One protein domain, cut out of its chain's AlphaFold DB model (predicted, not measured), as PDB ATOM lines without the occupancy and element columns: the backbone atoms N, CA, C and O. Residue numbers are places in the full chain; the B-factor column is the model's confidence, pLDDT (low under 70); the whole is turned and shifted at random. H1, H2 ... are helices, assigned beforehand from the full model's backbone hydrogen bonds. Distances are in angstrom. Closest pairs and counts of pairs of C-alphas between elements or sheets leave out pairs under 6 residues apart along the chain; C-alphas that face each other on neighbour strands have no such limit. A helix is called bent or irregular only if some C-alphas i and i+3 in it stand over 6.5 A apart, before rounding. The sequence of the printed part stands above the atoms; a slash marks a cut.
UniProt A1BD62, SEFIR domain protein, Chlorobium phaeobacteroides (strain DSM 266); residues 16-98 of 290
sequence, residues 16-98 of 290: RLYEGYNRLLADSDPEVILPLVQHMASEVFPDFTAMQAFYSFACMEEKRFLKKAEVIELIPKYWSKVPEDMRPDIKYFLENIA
ATOM      1  N   ARG A  16     -45.102  50.820  36.796       55.12
ATOM      2  CA  ARG A  16     -44.066  50.004  37.464       55.12
ATOM      3  C   ARG A  16     -44.288  48.507  37.257       55.12
ATOM      4  O   ARG A  16     -43.336  47.770  37.008       55.12
ATOM      5  N   LEU A  17     -45.544  48.064  37.291       50.56
ATOM      6  CA  LEU A  17     -45.920  46.685  36.989       50.56
ATOM      7  C   LEU A  17     -45.623  46.317  35.535       50.56
ATOM      8  O   LEU A  17     -45.164  45.208  35.283       50.56
ATOM      9  N   TYR A  18     -45.823  47.238  34.594       57.03
ATOM     10  CA  TYR A  18     -45.492  47.033  33.186       57.03
ATOM     11  C   TYR A  18     -43.974  46.948  32.958       57.03
ATOM     12  O   TYR A  18     -43.494  46.082  32.224       57.03
ATOM     13  N   GLU A  19     -43.186  47.779  33.643       63.50
ATOM     14  CA  GLU A  19     -41.722  47.682  33.625       63.50
ATOM     15  C   GLU A  19     -41.213  46.388  34.278       63.50
ATOM     16  O   GLU A  19     -40.322  45.731  33.740       63.50
ATOM     17  N   GLY A  20     -41.772  45.977  35.419       60.41
ATOM     18  CA  GLY A  20     -41.466  44.683  36.037       60.41
ATOM     19  C   GLY A  20     -41.873  43.495  35.156       60.41
ATOM     20  O   GLY A  20     -41.130  42.517  35.066       60.41
ATOM     21  N   TYR A  21     -43.000  43.611  34.447       61.75
ATOM     22  CA  TYR A  21     -43.514  42.610  33.512       61.75
ATOM     23  C   TYR A  21     -42.537  42.408  32.357       61.75
ATOM     24  O   TYR A  21     -42.105  41.287  32.101       61.75
ATOM     25  N   ASN A  22     -42.090  43.497  31.731       66.25
ATOM     26  CA  ASN A  22     -41.112  43.433  30.648       66.25
ATOM     27  C   ASN A  22     -39.735  42.939  31.121       66.25
ATOM     28  O   ASN A  22     -39.063  42.234  30.373       66.25
ATOM     29  N   ARG A  23     -39.321  43.248  32.361       68.31
ATOM     30  CA  ARG A  23     -38.066  42.735  32.943       68.31
ATOM     31  C   ARG A  23     -38.086  41.218  33.131       68.31
ATOM     32  O   ARG A  23     -37.117  40.566  32.765       68.31
ATOM     33  N   LEU A  24     -39.181  40.660  33.649       66.12
ATOM     34  CA  LEU A  24     -39.340  39.208  33.806       66.12
ATOM     35  C   LEU A  24     -39.345  38.466  32.462       66.12
ATOM     36  O   LEU A  24     -38.852  37.345  32.377       66.12
ATOM     37  N   LEU A  25     -39.893  39.092  31.417       66.50
ATOM     38  CA  LEU A  25     -39.966  38.515  30.073       66.50
ATOM     39  C   LEU A  25     -38.667  38.646  29.266       66.50
ATOM     40  O   LEU A  25     -38.448  37.858  28.352       66.50
ATOM     41  N   ALA A  26     -37.810  39.622  29.579       64.56
ATOM     42  CA  ALA A  26     -36.556  39.851  28.856       64.56
ATOM     43  C   ALA A  26     -35.506  38.744  29.080       64.56
ATOM     44  O   ALA A  26     -34.654  38.533  28.219       64.56
ATOM     45  N   ASP A  27     -35.591  38.001  30.187       63.75
ATOM     46  CA  ASP A  27     -34.709  36.864  30.507       63.75
ATOM     47  C   ASP A  27     -35.092  35.566  29.753       63.75
ATOM     48  O   ASP A  27     -34.698  34.460  30.128       63.75
ATOM     49  N   SER A  28     -35.904  35.672  28.702       61.25
ATOM     50  CA  SER A  28     -36.729  34.585  28.183       61.25
ATOM     51  C   SER A  28     -36.825  34.641  26.640       61.25
ATOM     52  O   SER A  28     -37.013  35.708  26.065       61.25
ATOM     53  N   ASP A  29     -36.639  33.506  25.945       60.91
ATOM     54  CA  ASP A  29     -36.468  33.431  24.471       60.91
ATOM     55  C   ASP A  29     -37.795  33.691  23.691       60.91
ATOM     56  O   ASP A  29     -38.774  32.977  23.951       60.91
ATOM     57  N   PRO A  30     -37.909  34.686  22.771       56.66
ATOM     58  CA  PRO A  30     -39.200  35.348  22.529       56.66
ATOM     59  C   PRO A  30     -40.007  34.976  21.264       56.66
ATOM     60  O   PRO A  30     -41.134  35.452  21.137       56.66
ATOM     61  N   GLU A  31     -39.527  34.203  20.287       58.81
ATOM     62  CA  GLU A  31     -40.011  34.459  18.906       58.81
ATOM     63  C   GLU A  31     -41.366  33.880  18.431       58.81
ATOM     64  O   GLU A  31     -41.840  34.292  17.376       58.81
ATOM     65  N   VAL A  32     -42.082  33.018  19.164       59.44
ATOM     66  CA  VAL A  32     -43.452  32.593  18.739       59.44
ATOM     67  C   VAL A  32     -44.392  32.326  19.917       59.44
ATOM     68  O   VAL A  32     -45.594  32.576  19.844       59.44
ATOM     69  N   ILE A  33     -43.848  31.821  21.024       66.56
ATOM     70  CA  ILE A  33     -44.623  31.347  22.177       66.56
ATOM     71  C   ILE A  33     -45.042  32.505  23.096       66.56
ATOM     72  O   ILE A  33     -46.067  32.407  23.770       66.56
ATOM     73  N   LEU A  34     -44.300  33.617  23.092       75.25
ATOM     74  CA  LEU A  34     -44.505  34.704  24.044       75.25
ATOM     75  C   LEU A  34     -45.899  35.357  23.930       75.25
ATOM     76  O   LEU A  34     -46.598  35.367  24.940       75.25
ATOM     77  N   PRO A  35     -46.392  35.795  22.753       79.75
ATOM     78  CA  PRO A  35     -47.737  36.376  22.652       79.75
ATOM     79  C   PRO A  35     -48.850  35.414  23.088       79.75
ATOM     80  O   PRO A  35     -49.828  35.826  23.709       79.75
ATOM     81  N   LEU A  36     -48.687  34.115  22.805       76.56
ATOM     82  CA  LEU A  36     -49.631  33.078  23.221       76.56
ATOM     83  C   LEU A  36     -49.648  32.926  24.748       76.56
ATOM     84  O   LEU A  36     -50.715  32.919  25.356       76.56
ATOM     85  N   VAL A  37     -48.472  32.849  25.374       81.50
ATOM     86  CA  VAL A  37     -48.339  32.764  26.834       81.50
ATOM     87  C   VAL A  37     -48.921  34.005  27.514       81.50
ATOM     88  O   VAL A  37     -49.573  33.873  28.546       81.50
ATOM     89  N   GLN A  38     -48.725  35.195  26.946       82.75
ATOM     90  CA  GLN A  38     -49.280  36.444  27.477       82.75
ATOM     91  C   GLN A  38     -50.808  36.483  27.383       82.75
ATOM     92  O   GLN A  38     -51.474  36.868  28.344       82.75
ATOM     93  N   HIS A  39     -51.372  36.045  26.256       82.88
ATOM     94  CA  HIS A  39     -52.818  35.926  26.110       82.88
ATOM     95  C   HIS A  39     -53.394  34.953  27.145       82.88
ATOM     96  O   HIS A  39     -54.284  35.325  27.907       82.88
ATOM     97  N   MET A  40     -52.813  33.757  27.269       79.88
ATOM     98  CA  MET A  40     -53.229  32.786  28.285       79.88
ATOM     99  C   MET A  40     -53.083  33.337  29.706       79.88
ATOM    100  O   MET A  40     -53.957  33.122  30.536       79.88
ATOM    101  N   ALA A  41     -52.022  34.093  29.998       84.75
ATOM    102  CA  ALA A  41     -51.850  34.732  31.298       84.75
ATOM    103  C   ALA A  41     -53.025  35.665  31.630       84.75
ATOM    104  O   ALA A  41     -53.531  35.634  32.751       84.75
ATOM    105  N   SER A  42     -53.487  36.452  30.651       82.69
ATOM    106  CA  SER A  42     -54.649  37.335  30.811       82.69
ATOM    107  C   SER A  42     -55.959  36.575  31.033       82.69
ATOM    108  O   SER A  42     -56.832  37.067  31.739       82.69
ATOM    109  N   GLU A  43     -56.081  35.355  30.507       79.06
ATOM    110  CA  GLU A  43     -57.234  34.493  30.779       79.06
ATOM    111  C   GLU A  43     -57.156  33.850  32.173       79.06
ATOM    112  O   GLU A  43     -58.169  33.720  32.858       79.06
ATOM    113  N   VAL A  44     -55.956  33.462  32.619       77.81
ATOM    114  CA  VAL A  44     -55.740  32.798  33.917       77.81
ATOM    115  C   VAL A  44     -55.810  33.788  35.092       77.81
ATOM    116  O   VAL A  44     -56.353  33.454  36.150       77.81
ATOM    117  N   PHE A  45     -55.264  34.996  34.925       82.69
ATOM    118  CA  PHE A  45     -55.188  36.039  35.956       82.69
ATOM    119  C   PHE A  45     -55.652  37.404  35.421       82.69
ATOM    120  O   PHE A  45     -54.844  38.330  35.360       82.69
ATOM    121  N   PRO A  46     -56.931  37.571  35.045       75.69
ATOM    122  CA  PRO A  46     -57.418  38.768  34.346       75.69
ATOM    123  C   PRO A  46     -57.166  40.077  35.103       75.69
ATOM    124  O   PRO A  46     -56.776  41.071  34.492       75.69
ATOM    125  N   ASP A  47     -57.280  40.057  36.430       76.31
ATOM    126  CA  ASP A  47     -57.205  41.264  37.262       76.31
ATOM    127  C   ASP A  47     -55.834  41.502  37.920       76.31
ATOM    128  O   ASP A  47     -55.662  42.467  38.664       76.31
ATOM    129  N   PHE A  48     -54.843  40.634  37.676       81.25
ATOM    130  CA  PHE A  48     -53.578  40.638  38.420       81.25
ATOM    131  C   PHE A  48     -52.363  40.635  37.491       81.25
ATOM    132  O   PHE A  48     -51.749  39.597  37.253       81.25
ATOM    133  N   THR A  49     -51.949  41.808  37.011       83.38
ATOM    134  CA  THR A  49     -50.800  41.961  36.095       83.38
ATOM    135  C   THR A  49     -49.500  41.363  36.638       83.38
ATOM    136  O   THR A  49     -48.762  40.723  35.893       83.38
ATOM    137  N   ALA A  50     -49.229  41.493  37.943       85.75
ATOM    138  CA  ALA A  50     -48.067  40.852  38.567       85.75
ATOM    139  C   ALA A  50     -48.121  39.315  38.452       85.75
ATOM    140  O   ALA A  50     -47.109  38.672  38.181       85.75
ATOM    141  N   MET A  51     -49.315  38.725  38.590       88.12
ATOM    142  CA  MET A  51     -49.521  37.287  38.400       88.12
ATOM    143  C   MET A  51     -49.475  36.879  36.933       88.12
ATOM    144  O   MET A  51     -48.969  35.804  36.635       88.12
ATOM    145  N   GLN A  52     -49.939  37.727  36.014       88.94
ATOM    146  CA  GLN A  52     -49.775  37.499  34.578       88.94
ATOM    147  C   GLN A  52     -48.284  37.444  34.207       88.94
ATOM    148  O   GLN A  52     -47.856  36.510  33.535       88.94
ATOM    149  N   ALA A  53     -47.484  38.394  34.711       85.19
ATOM    150  CA  ALA A  53     -46.031  38.418  34.533       85.19
ATOM    151  C   ALA A  53     -45.385  37.128  35.046       85.19
ATOM    152  O   ALA A  53     -44.621  36.466  34.340       85.19
ATOM    153  N   PHE A  54     -45.730  36.763  36.283       88.69
ATOM    154  CA  PHE A  54     -45.191  35.584  36.939       88.69
ATOM    155  C   PHE A  54     -45.603  34.290  36.230       88.69
ATOM    156  O   PHE A  54     -44.765  33.415  36.034       88.69
ATOM    157  N   TYR A  55     -46.861  34.181  35.793       89.50
ATOM    158  CA  TYR A  55     -47.353  33.064  34.986       89.50
ATOM    159  C   TYR A  55     -46.525  32.891  33.719       89.50
ATOM    160  O   TYR A  55     -46.082  31.781  33.420       89.50
ATOM    161  N   SER A  56     -46.313  33.984  32.980       86.88
ATOM    162  CA  SER A  56     -45.554  33.942  31.737       86.88
ATOM    163  C   SER A  56     -44.124  33.475  31.982       86.88
ATOM    164  O   SER A  56     -43.681  32.524  31.343       86.88
ATOM    165  N   PHE A  57     -43.450  34.060  32.972       86.88
ATOM    166  CA  PHE A  57     -42.116  33.649  33.399       86.88
ATOM    167  C   PHE A  57     -42.059  32.162  33.805       86.88
ATOM    168  O   PHE A  57     -41.219  31.409  33.314       86.88
ATOM    169  N   ALA A  58     -42.985  31.707  34.655       87.25
ATOM    170  CA  ALA A  58     -43.014  30.331  35.143       87.25
ATOM    171  C   ALA A  58     -43.246  29.320  34.007       87.25
ATOM    172  O   ALA A  58     -42.587  28.285  33.971       87.25
ATOM    173  N   CYS A  59     -44.124  29.626  33.044       84.81
ATOM    174  CA  CYS A  59     -44.333  28.763  31.877       84.81
ATOM    175  C   CYS A  59     -43.062  28.620  31.027       84.81
ATOM    176  O   CYS A  59     -42.794  27.545  30.486       84.81
ATOM    177  N   MET A  60     -42.272  29.692  30.912       83.06
ATOM    178  CA  MET A  60     -41.017  29.679  30.158       83.06
ATOM    179  C   MET A  60     -39.929  28.877  30.879       83.06
ATOM    180  O   MET A  60     -39.262  28.055  30.249       83.06
ATOM    181  N   GLU A  61     -39.801  29.027  32.198       84.94
ATOM    182  CA  GLU A  61     -38.861  28.241  33.008       84.94
ATOM    183  C   GLU A  61     -39.209  26.746  33.037       84.94
ATOM    184  O   GLU A  61     -38.328  25.899  32.881       84.94
ATOM    185  N   GLU A  62     -40.492  26.408  33.198       86.94
ATOM    186  CA  GLU A  62     -40.979  25.021  33.207       86.94
ATOM    187  C   GLU A  62     -41.118  24.431  31.793       86.94
ATOM    188  O   GLU A  62     -41.381  23.236  31.638       86.94
ATOM    189  N   LYS A  63     -40.935  25.255  30.751       84.94
ATOM    190  CA  LYS A  63     -41.059  24.893  29.328       84.94
ATOM    191  C   LYS A  63     -42.398  24.232  28.981       84.94
ATOM    192  O   LYS A  63     -42.465  23.365  28.107       84.94
ATOM    193  N   ARG A  64     -43.466  24.627  29.673       84.44
ATOM    194  CA  ARG A  64     -44.832  24.130  29.472       84.44
ATOM    195  C   ARG A  64     -45.855  25.112  30.025       84.44
ATOM    196  O   ARG A  64     -45.540  25.920  30.890       84.44
ATOM    197  N   PHE A  65     -47.102  24.975  29.587       81.12
ATOM    198  CA  PHE A  65     -48.215  25.678  30.217       81.12
ATOM    199  C   PHE A  65     -48.520  25.106  31.603       81.12
ATOM    200  O   PHE A  65     -48.409  23.895  31.838       81.12
ATOM    201  N   LEU A  66     -48.907  25.999  32.506       80.94
ATOM    202  CA  LEU A  66     -49.192  25.702  33.903       80.94
ATOM    203  C   LEU A  66     -50.666  25.972  34.196       80.94
ATOM    204  O   LEU A  66     -51.262  26.910  33.676       80.94
ATOM    205  N   LYS A  67     -51.270  25.167  35.062       78.56
ATOM    206  CA  LYS A  67     -52.570  25.474  35.660       78.56
ATOM    207  C   LYS A  67     -52.393  26.523  36.757       78.56
ATOM    208  O   LYS A  67     -51.334  26.617  37.374       78.56
ATOM    209  N   LYS A  68     -53.463  27.260  37.074       81.25
ATOM    210  CA  LYS A  68     -53.481  28.287  38.133       81.25
ATOM    211  C   LYS A  68     -52.892  27.793  39.466       81.25
ATOM    212  O   LYS A  68     -52.096  28.502  40.071       81.25
ATOM    213  N   ALA A  69     -53.242  26.575  39.887       78.94
ATOM    214  CA  ALA A  69     -52.727  25.966  41.115       78.94
ATOM    215  C   ALA A  69     -51.209  25.712  41.064       78.94
ATOM    216  O   ALA A  69     -50.495  26.072  41.992       78.94
ATOM    217  N   GLU A  70     -50.699  25.183  39.947       85.19
ATOM    218  CA  GLU A  70     -49.264  24.920  39.765       85.19
ATOM    219  C   GLU A  70     -48.449  26.219  39.810       85.19
ATOM    220  O   GLU A  70     -47.351  26.258  40.356       85.19
ATOM    221  N   VAL A  71     -49.000  27.310  39.271       87.00
ATOM    222  CA  VAL A  71     -48.352  28.629  39.310       87.00
ATOM    223  C   VAL A  71     -48.161  29.077  40.755       87.00
ATOM    224  O   VAL A  71     -47.082  29.540  41.105       87.00
ATOM    225  N   ILE A  72     -49.180  28.900  41.599       86.94
ATOM    226  CA  ILE A  72     -49.129  29.255  43.022       86.94
ATOM    227  C   ILE A  72     -48.055  28.433  43.749       86.94
ATOM    228  O   ILE A  72     -47.253  28.995  44.496       86.94
ATOM    229  N   GLU A  73     -47.981  27.129  43.481       88.56
ATOM    230  CA  GLU A  73     -46.975  26.230  44.064       88.56
ATOM    231  C   GLU A  73     -45.537  26.572  43.650       88.56
ATOM    232  O   GLU A  73     -44.590  26.312  44.395       88.56
ATOM    233  N   LEU A  74     -45.355  27.187  42.479       91.56
ATOM    234  CA  LEU A  74     -44.046  27.583  41.961       91.56
ATOM    235  C   LEU A  74     -43.573  28.952  42.464       91.56
ATOM    236  O   LEU A  74     -42.392  29.279  42.301       91.56
ATOM    237  N   ILE A  75     -44.428  29.744  43.119       90.38
ATOM    238  CA  ILE A  75     -44.034  31.057  43.654       90.38
ATOM    239  C   ILE A  75     -42.846  30.953  44.621       90.38
ATOM    240  O   ILE A  75     -41.868  31.670  44.404       90.38
ATOM    241  N   PRO A  76     -42.830  30.055  45.629       91.88
ATOM    242  CA  PRO A  76     -41.681  29.916  46.525       91.88
ATOM    243  C   PRO A  76     -40.380  29.563  45.793       91.88
ATOM    244  O   PRO A  76     -39.321  30.082  46.143       91.88
ATOM    245  N   LYS A  77     -40.457  28.721  44.750       93.06
ATOM    246  CA  LYS A  77     -39.300  28.291  43.944       93.06
ATOM    247  C   LYS A  77     -38.649  29.466  43.214       93.06
ATOM    248  O   LYS A  77     -37.425  29.523  43.113       93.06
ATOM    249  N   TYR A  78     -39.458  30.397  42.718       89.56
ATOM    250  CA  TYR A  78     -39.005  31.512  41.889       89.56
ATOM    251  C   TYR A  78     -39.039  32.873  42.592       89.56
ATOM    252  O   TYR A  78     -38.737  33.889  41.970       89.56
ATOM    253  N   TRP A  79     -39.340  32.914  43.892       90.25
ATOM    254  CA  TRP A  79     -39.523  34.156  44.649       90.25
ATOM    255  C   TRP A  79     -38.327  35.111  44.562       90.25
ATOM    256  O   TRP A  79     -38.498  36.326  44.458       90.25
ATOM    257  N   SER A  80     -37.104  34.574  44.546       88.94
ATOM    258  CA  SER A  80     -35.882  35.376  44.423       88.94
ATOM    259  C   SER A  80     -35.751  36.082  43.071       88.94
ATOM    260  O   SER A  80     -35.070  37.102  42.999       88.94
ATOM    261  N   LYS A  81     -36.390  35.556  42.016       85.62
ATOM    262  CA  LYS A  81     -36.414  36.138  40.666       85.62
ATOM    263  C   LYS A  81     -37.556  37.146  40.475       85.62
ATOM    264  O   LYS A  81     -37.521  37.921  39.528       85.62
ATOM    265  N   VAL A  82     -38.545  37.175  41.374       86.81
ATOM    266  CA  VAL A  82     -39.630  38.168  41.337       86.81
ATOM    267  C   VAL A  82     -39.065  39.559  41.669       86.81
ATOM    268  O   VAL A  82     -38.474  39.711  42.752       86.81
ATOM    269  N   PRO A  83     -39.269  40.575  40.800       86.94
ATOM    270  CA  PRO A  83     -38.894  41.960  41.069       86.94
ATOM    271  C   PRO A  83     -39.478  42.460  42.392       86.94
ATOM    272  O   PRO A  83     -40.639  42.195  42.704       86.94
ATOM    273  N   GLU A  84     -38.685  43.183  43.186       86.75
ATOM    274  CA  GLU A  84     -39.094  43.612  44.534       86.75
ATOM    275  C   GLU A  84     -40.371  44.456  44.537       86.75
ATOM    276  O   GLU A  84     -41.170  44.351  45.464       86.75
ATOM    277  N   ASP A  85     -40.586  45.234  43.481       82.88
ATOM    278  CA  ASP A  85     -41.763  46.067  43.268       82.88
ATOM    279  C   ASP A  85     -43.049  45.265  43.001       82.88
ATOM    280  O   ASP A  85     -44.124  45.746  43.341       82.88
ATOM    281  N   MET A  86     -42.953  44.033  42.487       84.69
ATOM    282  CA  MET A  86     -44.104  43.143  42.247       84.69
ATOM    283  C   MET A  86     -44.471  42.274  43.452       84.69
ATOM    284  O   MET A  86     -45.598  41.785  43.555       84.69
ATOM    285  N   ARG A  87     -43.525  42.043  44.369       89.31
ATOM    286  CA  ARG A  87     -43.725  41.149  45.520       89.31
ATOM    287  C   ARG A  87     -44.939  41.518  46.384       89.31
ATOM    288  O   ARG A  87     -45.623  40.583  46.796       89.31
ATOM    289  N   PRO A  88     -45.247  42.802  46.670       88.88
ATOM    290  CA  PRO A  88     -46.440  43.164  47.433       88.88
ATOM    291  C   PRO A  88     -47.740  42.710  46.765       88.88
ATOM    292  O   PRO A  88     -48.604  42.179  47.455       88.88
ATOM    293  N   ASP A  89     -47.852  42.845  45.442       85.00
ATOM    294  CA  ASP A  89     -49.063  42.480  44.701       85.00
ATOM    295  C   ASP A  89     -49.234  40.964  44.599       85.00
ATOM    296  O   ASP A  89     -50.333  40.452  44.807       85.00
ATOM    297  N   ILE A  90     -48.143  40.222  44.364       87.00
ATOM    298  CA  ILE A  90     -48.172  38.750  44.415       87.00
ATOM    299  C   ILE A  90     -48.521  38.277  45.829       87.00
ATOM    300  O   ILE A  90     -49.315  37.353  45.993       87.00
ATOM    301  N   LYS A  91     -47.976  38.920  46.868       87.44
ATOM    302  CA  LYS A  91     -48.301  38.581  48.257       87.44
ATOM    303  C   LYS A  91     -49.769  38.858  48.572       87.44
ATOM    304  O   LYS A  91     -50.433  37.981  49.110       87.44
ATOM    305  N   TYR A  92     -50.276  40.033  48.201       83.81
ATOM    306  CA  TYR A  92     -51.686  40.386  48.346       83.81
ATOM    307  C   TYR A  92     -52.574  39.370  47.627       83.81
ATOM    308  O   TYR A  92     -53.525  38.862  48.208       83.81
ATOM    309  N   PHE A  93     -52.241  39.008  46.390       83.00
ATOM    310  CA  PHE A  93     -52.959  37.982  45.643       83.00
ATOM    311  C   PHE A  93     -53.001  36.637  46.385       83.00
ATOM    312  O   PHE A  93     -54.070  36.044  46.516       83.00
ATOM    313  N   LEU A  94     -51.866  36.175  46.918       83.12
ATOM    314  CA  LEU A  94     -51.797  34.923  47.675       83.12
ATOM    315  C   LEU A  94     -52.593  34.971  48.975       83.12
ATOM    316  O   LEU A  94     -53.268  34.002  49.308       83.12
ATOM    317  N   GLU A  95     -52.537  36.095  49.687       82.94
ATOM    318  CA  GLU A  95     -53.348  36.322  50.883       82.94
ATOM    319  C   GLU A  95     -54.844  36.287  50.539       82.94
ATOM    320  O   GLU A  95     -55.608  35.640  51.247       82.94
ATOM    321  N   ASN A  96     -55.262  36.887  49.420       77.06
ATOM    322  CA  ASN A  96     -56.658  36.836  48.976       77.06
ATOM    323  C   ASN A  96     -57.101  35.431  48.557       77.06
ATOM    324  O   ASN A  96     -58.210  35.034  48.894       77.06
ATOM    325  N   ILE A  97     -56.256  34.659  47.864       78.06
ATOM    326  CA  ILE A  97     -56.578  33.261  47.538       78.06
ATOM    327  C   ILE A  97     -56.698  32.417  48.803       78.06
ATOM    328  O   ILE A  97     -57.614  31.610  48.907       78.06
ATOM    329  N   ALA A  98     -55.795  32.595  49.766       75.44
ATOM    330  CA  ALA A  98     -55.841  31.849  51.019       75.44
ATOM    331  C   ALA A  98     -57.085  32.179  51.862       75.44
ATOM    332  O   ALA A  98     -57.496  31.367  52.687       75.44
TER     333      ALA A  98
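This is residues 16 to 98 of the 290 residues of the protein "SEFIR domain protein" of Chlorobium phaeobacteroides (strain DSM 266) (UniProt A1BD62). A compact cluster of five helices is built round a middle helix, H3: H4, the longest, crosses one side of it almost at right angles, H2 crosses another side at a slant, and H1 runs side by side with it. H5 comes back past H4 with little contact and meets H3 only near their ends. The printed part has 83 residues with five named helices, in the order H1, H2, H3, H4, H5, and no named strand; its class is all helix. It is compact, with a radius of gyration of the C-alphas of 11.5 A, and its outline is rounded, with spans of 34 by 25 by 23 A.

H4, residues 68 to 81, touches H3, residues 49 to 61, about perpendicular at 85 degrees. The closest C-alphas of the two, those of Val 71 and Tyr 55, are 6.3 A apart, and H3 touches H4 with residues 54 to 58 alone. H3 is the hub, touching the four other helices. H1, residues 16 to 26, touches H3 at a shallow tilt of 8 degrees, the same way, closest at the C-alphas of Tyr 21 and Ala 53, 5.0 A. H2, residues 33 to 44, touches H3 at a steep tilt of 46 degrees, opposite ways, closest at the C-alphas of Ala 41 and Gln 52, 4.8 A. H5, residues 87 to 98, and H3 only just touch, with 3 pairs of C-alphas within 8 A, and touch only at their ends; the closest C-alphas, those of Ile 90 and Ala 50, are 6.2 A apart. H4 and H5 are close but not clearly touching, with the C-alphas of Ile 72 and Leu 94 closest at 7.8 A. H2 and H5 are apart. In H1, H2, H3 and H5 every O i to N i+4 pair is within hydrogen-bond range; in H4 6 of 10 are.

H4 measures 19.0 A from C-alpha 68 at (-53.481, 28.287, 38.133) to C-alpha 81; it is irregular, with C-alphas 77 and 80 7.9 A apart. H3 measures 18.4 A, H2 and H5 16.2 A each, and H1 15.3 A. H1 begins at C-alpha 16 at (-44.066, 50.004, 37.464), and H5 ends at C-alpha 98 at (-55.841, 31.849, 51.019).

The two C-alphas farthest apart, those of Glu 31 and Ala 98, are 35.9 A apart. The printed part has no cut. The links H2 to H3 and H4 to H5 are tight, and the links H1 to H2 and H3 to H4 are short. The mean pLDDT of the printed part is 79.3; residues 16 to 33 are under 70.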